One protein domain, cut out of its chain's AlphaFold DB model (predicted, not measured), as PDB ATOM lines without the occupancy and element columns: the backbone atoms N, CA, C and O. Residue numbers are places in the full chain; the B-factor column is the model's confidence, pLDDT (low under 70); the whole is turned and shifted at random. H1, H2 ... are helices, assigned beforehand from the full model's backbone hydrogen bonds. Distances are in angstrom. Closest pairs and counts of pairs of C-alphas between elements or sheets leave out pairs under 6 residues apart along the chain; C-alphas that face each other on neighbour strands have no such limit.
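What this domain is: This is residues 6 to 35 and 53 to 104 of the 104 residues of an uncharacterized protein of Cecembia lonarensis LW9 (UniProt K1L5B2). Helix H3 sits in the middle of a compact, rounded body, with H1 packed on one side of it and the longest helix, H5, crossing it nearly at a right angle on the other side. H2 lies beside this stack, near the start of H5 but touching no helix, and the short H4 leads into a long stretch without a named element, residues 78 to 89. The printed part has 82 residues with five named helices, in the order H1, H2, H3, H4, H5, and no named strand, and its class is all helix. The radius of gyration of the C-alphas is 11.6 A, and the C-alphas span 29 by 24 by 24 A.

How they stand to each other: H1, residues 6 to 15, is joined by a tight link to H2, residues 20 to 30. The two are close but not clearly touching, about perpendicular at 89 degrees, and their closest C-alphas, those of Ile 14 and Glu 20, are 7.6 A apart. H3, residues 62 to 71, touches H1 at a steep tilt of 49 degrees, opposite ways; the closest C-alphas, those of Leu 10 and Ala 66, are 6.1 A apart. H2 and H3 are close but not clearly touching, with the C-alphas of Ile 23 and Phe 65 closest at 8.0 A. H4, residues 74 to 77, and H3 meet only through their link, which is tight. H5, residues 90 to 103, touches H3 about perpendicular, at 79 degrees, with 28 pairs of C-alphas within 8 A; the closest are those of Gly 71 and Gly 100, 3.7 A apart. H2 and H5 are close but not clearly touching, with the C-alphas of Leu 30 and Thr 90 closest at 5.6 A. H1 and H5 are apart, and H4 is apart from H1, H2 and H5. In H1, H2, H3 and H5 every O i to N i+4 pair is within hydrogen-bond range; H4 is too short for such a pair, and its one O i to N i+3 pair is within range.

Where its parts are: H1 begins at C-alpha 6, (118.364, 132.468, 107.035), and is 14.2 A long from first to last C-alpha. H2 is 15.2 A long, H3 14.1 A and H4 5.1 A. H3 begins at C-alpha 62, (118.347, 119.039, 111.105). H5 is 20.2 A long and ends at C-alpha 103, (116.583, 127.909, 96.681).

The domain as a whole: The two C-alphas farthest apart, those of Cys 53 and Arg 79, are 32.7 A apart. Residues 36 to 52 are not printed, and C-alphas 35 and 53 are 18.4 A apart across this cut, which falls in the link from H2 to H3. Residues 33 to 34 and 59 to 60 form a short parallel pairing. The link from H4 to H5, 12 residues, is long. The mean pLDDT of the printed part is 81.0, and it is under 70 at residues 53 to 56, 77 to 83 and 104.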
ATOM      1  N   ASP A   6     119.714 132.979 106.769       74.31
ATOM      2  CA  ASP A   6     118.364 132.468 107.035       74.31
ATOM      3  C   ASP A   6     118.356 130.960 107.322       74.31
ATOM      4  O   ASP A   6     117.674 130.508 108.244       74.31
ATOM      5  N   LEU A   7     119.173 130.184 106.599       78.75
ATOM      6  CA  LEU A   7     119.347 128.755 106.858       78.75
ATOM      7  C   LEU A   7     119.995 128.515 108.229       78.75
ATOM      8  O   LEU A   7     119.520 127.678 108.991       78.75
ATOM      9  N   GLN A   8     121.035 129.279 108.575       79.56
ATOM     10  CA  GLN A   8     121.698 129.197 109.880       79.56
ATOM     11  C   GLN A   8     120.747 129.566 111.024       79.56
ATOM     12  O   GLN A   8     120.695 128.870 112.038       79.56
ATOM     13  N   ASN A   9     119.930 130.608 110.846       83.00
ATOM     14  CA  ASN A   9     118.900 130.982 111.811       83.00
ATOM     15  C   ASN A   9     117.865 129.862 111.984       83.00
ATOM     16  O   ASN A   9     117.506 129.533 113.114       83.00
ATOM     17  N   LEU A  10     117.400 129.241 110.894       83.62
ATOM     18  CA  LEU A  10     116.482 128.098 110.965       83.62
ATOM     19  C   LEU A  10     117.109 126.904 111.686       83.62
ATOM     20  O   LEU A  10     116.459 126.312 112.543       83.62
ATOM     21  N   LEU A  11     118.369 126.581 111.398       83.94
ATOM     22  CA  LEU A  11     119.096 125.511 112.085       83.94
ATOM     23  C   LEU A  11     119.212 125.774 113.587       83.94
ATOM     24  O   LEU A  11     118.971 124.868 114.381       83.94
ATOM     25  N   GLN A  12     119.504 127.012 113.996       84.19
ATOM     26  CA  GLN A  12     119.523 127.364 115.417       84.19
ATOM     27  C   GLN A  12     118.159 127.166 116.083       84.19
ATOM     28  O   GLN A  12     118.102 126.612 117.179       84.19
ATOM     29  N   LYS A  13     117.068 127.546 115.412       85.06
ATOM     30  CA  LYS A  13     115.696 127.333 115.903       85.06
ATOM     31  C   LYS A  13     115.305 125.854 115.980       85.06
ATOM     32  O   LYS A  13     114.582 125.425 116.876       85.06
ATOM     33  N   ILE A  14     115.787 125.049 115.039       85.88
ATOM     34  CA  ILE A  14     115.605 123.593 115.065       85.88
ATOM     35  C   ILE A  14     116.360 123.000 116.259       85.88
ATOM     36  O   ILE A  14     115.796 122.199 117.001       85.88
ATOM     37  N   HIS A  15     117.601 123.432 116.490       83.06
ATOM     38  CA  HIS A  15     118.424 122.964 117.606       83.06
ATOM     39  C   HIS A  15     117.938 123.446 118.978       83.06
ATOM     40  O   HIS A  15     118.159 122.749 119.966       83.06
ATOM     41  N   SER A  16     117.257 124.591 119.059       84.62
ATOM     42  CA  SER A  16     116.616 125.058 120.295       84.62
ATOM     43  C   SER A  16     115.300 124.339 120.612       84.62
ATOM     44  O   SER A  16     114.724 124.576 121.672       84.62
ATOM     45  N   GLY A  17     114.826 123.462 119.720       83.00
ATOM     46  CA  GLY A  17     113.633 122.643 119.926       83.00
ATOM     47  C   GLY A  17     112.316 123.299 119.502       83.00
ATOM     48  O   GLY A  17     111.258 122.697 119.677       83.00
ATOM     49  N   GLU A  18     112.336 124.484 118.874       85.25
ATOM     50  CA  GLU A  18     111.103 125.186 118.463       85.25
ATOM     51  C   GLU A  18     110.228 124.365 117.495       85.25
ATOM     52  O   GLU A  18     109.019 124.580 117.400       85.25
ATOM     53  N   PHE A  19     110.821 123.392 116.796       85.69
ATOM     54  CA  PHE A  19     110.144 122.548 115.814       85.69
ATOM     55  C   PHE A  19     109.937 121.089 116.249       85.69
ATOM     56  O   PHE A  19     109.494 120.283 115.429       85.69
ATOM     57  N   GLU A  20     110.193 120.724 117.512       86.06
ATOM     58  CA  GLU A  20     110.094 119.324 117.972       86.06
ATOM     59  C   GLU A  20     108.733 118.683 117.672       86.06
ATOM     60  O   GLU A  20     108.660 117.538 117.232       86.06
ATOM     61  N   SER A  21     107.636 119.424 117.843       86.56
ATOM     62  CA  SER A  21     106.288 118.923 117.537       86.56
ATOM     63  C   SER A  21     106.115 118.568 116.051       86.56
ATOM     64  O   SER A  21     105.521 117.541 115.703       86.56
ATOM     65  N   MET A  22     106.685 119.383 115.158       87.75
ATOM     66  CA  MET A  22     106.614 119.168 113.712       87.75
ATOM     67  C   MET A  22     107.505 118.004 113.279       87.75
ATOM     68  O   MET A  22     107.064 117.156 112.506       87.75
ATOM     69  N   ILE A  23     108.718 117.927 113.831       88.62
ATOM     70  CA  ILE A  23     109.654 116.818 113.618       88.62
ATOM     71  C   ILE A  23     109.002 115.502 114.052       88.62
ATOM     72  O   ILE A  23     108.900 114.577 113.248       88.62
ATOM     73  N   ASN A  24     108.443 115.447 115.264       88.88
ATOM     74  CA  ASN A  24     107.743 114.267 115.777       88.88
ATOM     75  C   ASN A  24     106.546 113.864 114.904       88.88
ATOM     76  O   ASN A  24     106.298 112.676 114.688       88.88
ATOM     77  N   SER A  25     105.801 114.841 114.384       88.00
ATOM     78  CA  SER A  25     104.674 114.576 113.487       88.00
ATOM     79  C   SER A  25     105.132 114.004 112.144       88.00
ATOM     80  O   SER A  25     104.513 113.067 111.638       88.00
ATOM     81  N   ILE A  26     106.233 114.516 111.587       87.56
ATOM     82  CA  ILE A  26     106.848 113.997 110.358       87.56
ATOM     83  C   ILE A  26     107.351 112.571 110.572       87.56
ATOM     84  O   ILE A  26     107.034 111.700 109.767       87.56
ATOM     85  N   GLN A  27     108.061 112.317 111.674       88.81
ATOM     86  CA  GLN A  27     108.547 110.980 112.017       88.81
ATOM     87  C   GLN A  27     107.408 109.962 112.086       88.81
ATOM     88  O   GLN A  27     107.498 108.896 111.487       88.81
ATOM     89  N   LYS A  28     106.307 110.307 112.765       88.06
ATOM     90  CA  LYS A  28     105.137 109.422 112.882       88.06
ATOM     91  C   LYS A  28     104.400 109.225 111.560       88.06
ATOM     92  O   LYS A  28     103.960 108.121 111.279       88.06
ATOM     93  N   THR A  29     104.230 110.289 110.775       87.38
ATOM     94  CA  THR A  29     103.425 110.241 109.541       87.38
ATOM     95  C   THR A  29     104.158 109.531 108.411       87.38
ATOM     96  O   THR A  29     103.529 108.865 107.596       87.38
ATOM     97  N   LEU A  30     105.477 109.709 108.341       86.31
ATOM     98  CA  LEU A  30     106.307 109.196 107.252       86.31
ATOM     99  C   LEU A  30     107.141 107.974 107.637       86.31
ATOM    100  O   LEU A  30     107.899 107.486 106.803       86.31
ATOM    101  N   GLU A  31     107.033 107.521 108.888       86.25
ATOM    102  CA  GLU A  31     107.833 106.426 109.452       86.25
ATOM    103  C   GLU A  31     109.347 106.666 109.302       86.25
ATOM    104  O   GLU A  31     110.142 105.744 109.129       86.25
ATOM    105  N   LEU A  32     109.752 107.939 109.369       86.25
ATOM    106  CA  LEU A  32     111.146 108.361 109.292       86.25
ATOM    107  C   LEU A  32     111.739 108.563 110.685       86.25
ATOM    108  O   LEU A  32     111.054 108.934 111.641       86.25
ATOM    109  N   VAL A  33     113.054 108.408 110.784       85.94
ATOM    110  CA  VAL A  33     113.803 108.662 112.015       85.94
ATOM    111  C   VAL A  33     114.566 109.979 111.893       85.94
ATOM    112  O   VAL A  33     115.408 110.154 111.010       85.94
ATOM    113  N   TYR A  34     114.285 110.916 112.795       86.00
ATOM    114  CA  TYR A  34     115.068 112.140 112.909       86.00
ATOM    115  C   TYR A  34     116.383 111.848 113.629       86.00
ATOM    116  O   TYR A  34     116.384 111.268 114.717       86.00
ATOM    117  N   ILE A  35     117.503 112.250 113.028       82.94
ATOM    118  CA  ILE A  35     118.824 112.164 113.653       82.94
ATOM    119  C   ILE A  35     119.370 113.589 113.768       82.94
ATOM    120  O   ILE A  35     119.765 114.149 112.741       82.94
ATOM    121  N   CYS A  53     118.931 106.565  96.413       54.91
ATOM    122  CA  CYS A  53     117.636 107.120  96.034       54.91
ATOM    123  C   CYS A  53     116.848 107.520  97.292       54.91
ATOM    124  O   CYS A  53     116.818 106.790  98.283       54.91
ATOM    125  N   ASP A  54     116.187 108.680  97.245       61.38
ATOM    126  CA  ASP A  54     115.447 109.244  98.386       61.38
ATOM    127  C   ASP A  54     114.349 108.306  98.923       61.38
ATOM    128  O   ASP A  54     113.990 108.375 100.094       61.38
ATOM    129  N   GLU A  55     113.856 107.390  98.090       55.16
ATOM    130  CA  GLU A  55     112.916 106.324  98.456       55.16
ATOM    131  C   GLU A  55     113.472 105.311  99.475       55.16
ATOM    132  O   GLU A  55     112.694 104.675 100.182       55.16
ATOM    133  N   TYR A  56     114.797 105.210  99.622       58.12
ATOM    134  CA  TYR A  56     115.457 104.348 100.612       58.12
ATOM    135  C   TYR A  56     115.953 105.115 101.845       58.12
ATOM    136  O   TYR A  56     116.497 104.517 102.780       58.12
ATOM    137  N   LYS A  57     115.774 106.442 101.885       71.00
ATOM    138  CA  LYS A  57     116.164 107.247 103.044       71.00
ATOM    139  C   LYS A  57     115.119 107.112 104.146       71.00
ATOM    140  O   LYS A  57     114.105 107.799 104.147       71.00
ATOM    141  N   ALA A  58     115.424 106.266 105.124       77.50
ATOM    142  CA  ALA A  58     114.623 106.097 106.340       77.50
ATOM    143  C   ALA A  58     114.900 107.163 107.423       77.50
ATOM    144  O   ALA A  58     114.289 107.144 108.488       77.50
ATOM    145  N   HIS A  59     115.833 108.090 107.181       84.88
ATOM    146  CA  HIS A  59     116.285 109.055 108.181       84.88
ATOM    147  C   HIS A  59     116.411 110.453 107.585       84.88
ATOM    148  O   HIS A  59     116.838 110.576 106.439       84.88
ATOM    149  N   PHE A  60     116.158 111.490 108.385       86.12
ATOM    150  CA  PHE A  60     116.407 112.890 108.018       86.12
ATOM    151  C   PHE A  60     117.145 113.637 109.137       86.12
ATOM    152  O   PHE A  60     117.056 113.254 110.308       86.12
ATOM    153  N   SER A  61     117.927 114.652 108.774       86.50
ATOM    154  CA  SER A  61     118.725 115.482 109.691       86.50
ATOM    155  C   SER A  61     118.089 116.850 109.979       86.50
ATOM    156  O   SER A  61     117.066 117.213 109.388       86.50
ATOM    157  N   SER A  62     118.708 117.630 110.878       85.88
ATOM    158  CA  SER A  62     118.347 119.039 111.105       85.88
ATOM    159  C   SER A  62     118.425 119.841 109.804       85.88
ATOM    160  O   SER A  62     117.516 120.610 109.493       85.88
ATOM    161  N   LEU A  63     119.480 119.616 109.018       84.81
ATOM    162  CA  LEU A  63     119.695 120.252 107.725       84.81
ATOM    163  C   LEU A  63     118.638 119.867 106.683       84.81
ATOM    164  O   LEU A  63     118.072 120.750 106.036       84.81
ATOM    165  N   ASP A  64     118.306 118.578 106.565       86.62
ATOM    166  CA  ASP A  64     117.220 118.119 105.688       86.62
ATOM    167  C   ASP A  64     115.902 118.810 106.052       86.62
ATOM    168  O   ASP A  64     115.173 119.301 105.189       86.62
ATOM    169  N   PHE A  65     115.607 118.897 107.349       87.88
ATOM    170  CA  PHE A  65     114.403 119.554 107.835       87.88
ATOM    171  C   PHE A  65     114.424 121.072 107.585       87.88
ATOM    172  O   PHE A  65     113.412 121.640 107.171       87.88
ATOM    173  N   ALA A  66     115.568 121.738 107.733       86.94
ATOM    174  CA  ALA A  66     115.707 123.152 107.397       86.94
ATOM    175  C   ALA A  66     115.437 123.403 105.902       86.94
ATOM    176  O   ALA A  66     114.639 124.279 105.549       86.94
ATOM    177  N   TYR A  67     116.003 122.579 105.015       86.44
ATOM    178  CA  TYR A  67     115.710 122.646 103.580       86.44
ATOM    179  C   TYR A  67     114.250 122.332 103.265       86.44
ATOM    180  O   TYR A  67     113.664 122.966 102.385       86.44
ATOM    181  N   TYR A  68     113.626 121.403 103.988       89.00
ATOM    182  CA  TYR A  68     112.194 121.159 103.862       89.00
ATOM    183  C   TYR A  68     111.385 122.438 104.123       89.00
ATOM    184  O   TYR A  68     110.564 122.815 103.280       89.00
ATOM    185  N   LEU A  69     111.649 123.131 105.238       87.56
ATOM    186  CA  LEU A  69     110.958 124.370 105.620       87.56
ATOM    187  C   LEU A  69     111.113 125.470 104.559       87.56
ATOM    188  O   LEU A  69     110.133 126.132 104.201       87.56
ATOM    189  N   VAL A  70     112.312 125.619 103.991       86.12
ATOM    190  CA  VAL A  70     112.566 126.542 102.869       86.12
ATOM    191  C   VAL A  70     111.794 126.110 101.614       86.12
ATOM    192  O   VAL A  70     111.152 126.920 100.934       86.12
ATOM    193  N   GLY A  71     111.797 124.813 101.308       83.81
ATOM    194  CA  GLY A  71     111.144 124.239 100.134       83.81
ATOM    195  C   GLY A  71     109.624 124.386 100.119       83.81
ATOM    196  O   GLY A  71     109.022 124.482  99.043       83.81
ATOM    197  N   ILE A  72     108.990 124.434 101.293       85.44
ATOM    198  CA  ILE A  72     107.548 124.684 101.426       85.44
ATOM    199  C   ILE A  72     107.187 126.167 101.583       85.44
ATOM    200  O   ILE A  72     105.995 126.470 101.638       85.44
ATOM    201  N   ASP A  73     108.167 127.076 101.626       81.75
ATOM    202  CA  ASP A  73     107.970 128.483 102.005       81.75
ATOM    203  C   ASP A  73     107.236 128.588 103.356       81.75
ATOM    204  O   ASP A  73     106.170 129.204 103.465       81.75
ATOM    205  N   PHE A  74     107.783 127.919 104.379       78.06
ATOM    206  CA  PHE A  74     107.131 127.699 105.673       78.06
ATOM    207  C   PHE A  74     106.564 128.984 106.291       78.06
ATOM    208  O   PHE A  74     105.400 129.000 106.687       78.06
ATOM    209  N   GLU A  75     107.322 130.083 106.280       72.31
ATOM    210  CA  GLU A  75     106.883 131.368 106.844       72.31
ATOM    211  C   GLU A  75     105.584 131.905 106.219       72.31
ATOM    212  O   GLU A  75     104.785 132.555 106.897       72.31
ATOM    213  N   LYS A  76     105.337 131.611 104.936       71.88
ATOM    214  CA  LYS A  76     104.106 132.013 104.237       71.88
ATOM    215  C   LYS A  76     102.956 131.039 104.480       71.88
ATOM    216  O   LYS A  76     101.806 131.470 104.537       71.88
ATOM    217  N   ARG A  77     103.240 129.738 104.599       67.88
ATOM    218  CA  ARG A  77     102.202 128.698 104.734       67.88
ATOM    219  C   ARG A  77     101.700 128.519 106.160       67.88
ATOM    220  O   ARG A  77     100.500 128.330 106.344       67.88
ATOM    221  N   VAL A  78     102.577 128.629 107.159       67.44
ATOM    222  CA  VAL A  78     102.186 128.404 108.558       67.44
ATOM    223  C   VAL A  78     101.213 129.463 109.074       67.44
ATOM    224  O   VAL A  78     100.390 129.162 109.930       67.44
ATOM    225  N   ARG A  79     101.243 130.678 108.502       61.28
ATOM    226  CA  ARG A  79     100.266 131.736 108.812       61.28
ATOM    227  C   ARG A  79      98.826 131.356 108.462       61.28
ATOM    228  O   ARG A  79      97.916 131.942 109.031       61.28
ATOM    229  N   ASN A  80      98.629 130.417 107.535       60.75
ATOM    230  CA  ASN A  80      97.304 130.031 107.061       60.75
ATOM    231  C   ASN A  80      96.846 128.678 107.622       60.75
ATOM    232  O   ASN A  80      95.689 128.569 108.011       60.75
ATOM    233  N   ASP A  81      97.716 127.658 107.675       68.62
ATOM    234  CA  ASP A  81      97.349 126.331 108.196       68.62
ATOM    235  C   ASP A  81      98.598 125.493 108.544       68.62
ATOM    236  O   ASP A  81      99.334 125.047 107.655       68.62
ATOM    237  N   PHE A  82      98.823 125.244 109.838       67.31
ATOM    238  CA  PHE A  82      99.938 124.430 110.342       67.31
ATOM    239  C   PHE A  82      99.819 122.938 109.969       67.31
ATOM    240  O   PHE A  82     100.823 122.263 109.759       67.31
ATOM    241  N   ASN A  83      98.615 122.390 109.816       69.06
ATOM    242  CA  ASN A  83      98.458 120.991 109.405       69.06
ATOM    243  C   ASN A  83      98.758 120.809 107.913       69.06
ATOM    244  O   ASN A  83      99.223 119.749 107.492       69.06
ATOM    245  N   SER A  84      98.561 121.856 107.106       70.69
ATOM    246  CA  SER A  84      98.877 121.832 105.672       70.69
ATOM    247  C   SER A  84     100.376 121.721 105.364       70.69
ATOM    248  O   SER A  84     100.746 121.352 104.243       70.69
ATOM    249  N   VAL A  85     101.239 122.039 106.339       80.50
ATOM    250  CA  VAL A  85     102.698 121.981 106.185       80.50
ATOM    251  C   VAL A  85     103.297 120.633 106.577       80.50
ATOM    252  O   VAL A  85     104.487 120.430 106.350       80.50
ATOM    253  N   ILE A  86     102.511 119.701 107.125       82.00
ATOM    254  CA  ILE A  86     102.979 118.336 107.384       82.00
ATOM    255  C   ILE A  86     102.900 117.541 106.067       82.00
ATOM    256  O   ILE A  86     101.844 117.489 105.424       82.00
ATOM    257  N   PRO A  87     104.007 116.931 105.615       83.56
ATOM    258  CA  PRO A  87     104.031 116.150 104.388       83.56
ATOM    259  C   PRO A  87     103.165 114.890 104.528       83.56
ATOM    260  O   PRO A  87     103.215 114.189 105.532       83.56
ATOM    261  N   LYS A  88     102.389 114.577 103.483       83.38
ATOM    262  CA  LYS A  88     101.505 113.393 103.441       83.38
ATOM    263  C   LYS A  88     102.187 112.119 102.931       83.38
ATOM    264  O   LYS A  88     101.579 111.058 102.973       83.38
ATOM    265  N   SER A  89     103.389 112.230 102.366       85.00
ATOM    266  CA  SER A  89     104.175 111.092 101.882       85.00
ATOM    267  C   SER A  89     105.668 111.413 101.880       85.00
ATOM    268  O   SER A  89     106.064 112.575 101.719       85.00
ATOM    269  N   THR A  90     106.485 110.370 102.015       84.44
ATOM    270  CA  THR A  90     107.952 110.444 102.051       84.44
ATOM    271  C   THR A  90     108.520 111.040 100.768       84.44
ATOM    272  O   THR A  90     109.350 111.941 100.817       84.44
ATOM    273  N   GLU A  91     107.977 110.659  99.611       85.12
ATOM    274  CA  GLU A  91     108.354 111.243  98.318       85.12
ATOM    275  C   GLU A  91     108.145 112.765  98.282       85.12
ATOM    276  O   GLU A  91     109.039 113.516  97.890       85.12
ATOM    277  N   LYS A  92     106.980 113.248  98.742       85.31
ATOM    278  CA  LYS A  92     106.687 114.687  98.761       85.31
ATOM    279  C   LYS A  92     107.616 115.428  99.708       85.31
ATOM    280  O   LYS A  92     108.034 116.534  99.380       85.31
ATOM    281  N   PHE A  93     107.938 114.840 100.857       88.88
ATOM    282  CA  PHE A  93     108.890 115.418 101.800       88.88
ATOM    283  C   PHE A  93     110.260 115.637 101.148       88.88
ATOM    284  O   PHE A  93     110.721 116.779 101.068       88.88
ATOM    285  N   TRP A  94     110.843 114.593 100.555       86.56
ATOM    286  CA  TRP A  94     112.133 114.690  99.865       86.56
ATOM    287  C   TRP A  94     112.091 115.615  98.646       86.56
ATOM    288  O   TRP A  94     113.021 116.390  98.412       86.56
ATOM    289  N   GLN A  95     110.985 115.631  97.900       86.69
ATOM    290  CA  GLN A  95     110.803 116.575  96.799       86.69
ATOM    291  C   GLN A  95     110.859 118.032  97.286       86.69
ATOM    292  O   GLN A  95     111.469 118.877  96.627       86.69
ATOM    293  N   LYS A  96     110.241 118.346  98.432       87.38
ATOM    294  CA  LYS A  96     110.298 119.693  99.020       87.38
ATOM    295  C   LYS A  96     111.695 120.038  99.513       87.38
ATOM    296  O   LYS A  96     112.144 121.145  99.234       87.38
ATOM    297  N   ILE A  97     112.412 119.092 100.113       87.94
ATOM    298  CA  ILE A  97     113.828 119.265 100.475       87.94
ATOM    299  C   ILE A  97     114.656 119.642  99.245       87.94
ATOM    300  O   ILE A  97     115.344 120.657  99.263       87.94
ATOM    301  N   ARG A  98     114.518 118.912  98.128       84.31
ATOM    302  CA  ARG A  98     115.219 119.231  96.869       84.31
ATOM    303  C   ARG A  98     114.900 120.632  96.342       84.31
ATOM    304  O   ARG A  98     115.763 121.268  95.746       84.31
ATOM    305  N   ILE A  99     113.663 121.105  96.514       85.25
ATOM    306  CA  ILE A  99     113.292 122.484  96.161       85.25
ATOM    307  C   ILE A  99     113.999 123.474  97.090       85.25
ATOM    308  O   ILE A  99     114.519 124.470  96.601       85.25
ATOM    309  N   GLY A 100     114.044 123.195  98.395       82.50
ATOM    310  CA  GLY A 100     114.768 124.007  99.372       82.50
ATOM    311  C   GLY A 100     116.258 124.107  99.070       82.50
ATOM    312  O   GLY A 100     116.780 125.211  99.005       82.50
ATOM    313  N   ILE A 101     116.909 122.981  98.767       81.75
ATOM    314  CA  ILE A 101     118.329 122.928  98.376       81.75
ATOM    315  C   ILE A 101     118.611 123.776  97.130       81.75
ATOM    316  O   ILE A 101     119.681 124.341  97.014       81.75
ATOM    317  N   LYS A 102     117.674 123.864  96.175       82.06
ATOM    318  CA  LYS A 102     117.840 124.700  94.970       82.06
ATOM    319  C   LYS A 102     117.587 126.189  95.214       82.06
ATOM    320  O   LYS A 102     117.881 126.992  94.331       82.06
ATOM    321  N   LYS A 103     116.917 126.529  96.316       78.12
ATOM    322  CA  LYS A 103     116.583 127.909  96.681       78.12
ATOM    323  C   LYS A 103     117.682 128.571  97.505       78.12
ATOM    324  O   LYS A 103     117.728 129.793  97.450       78.12
ATOM    325  N   VAL A 104     118.460 127.768  98.239       65.62
ATOM    326  CA  VAL A 104     119.649 128.156  99.014       65.62
ATOM    327  C   VAL A 104     120.897 128.057  98.142       65.62
ATOM    328  O   VAL A 104     121.762 128.954  98.213       65.62
TER     329      VAL A 104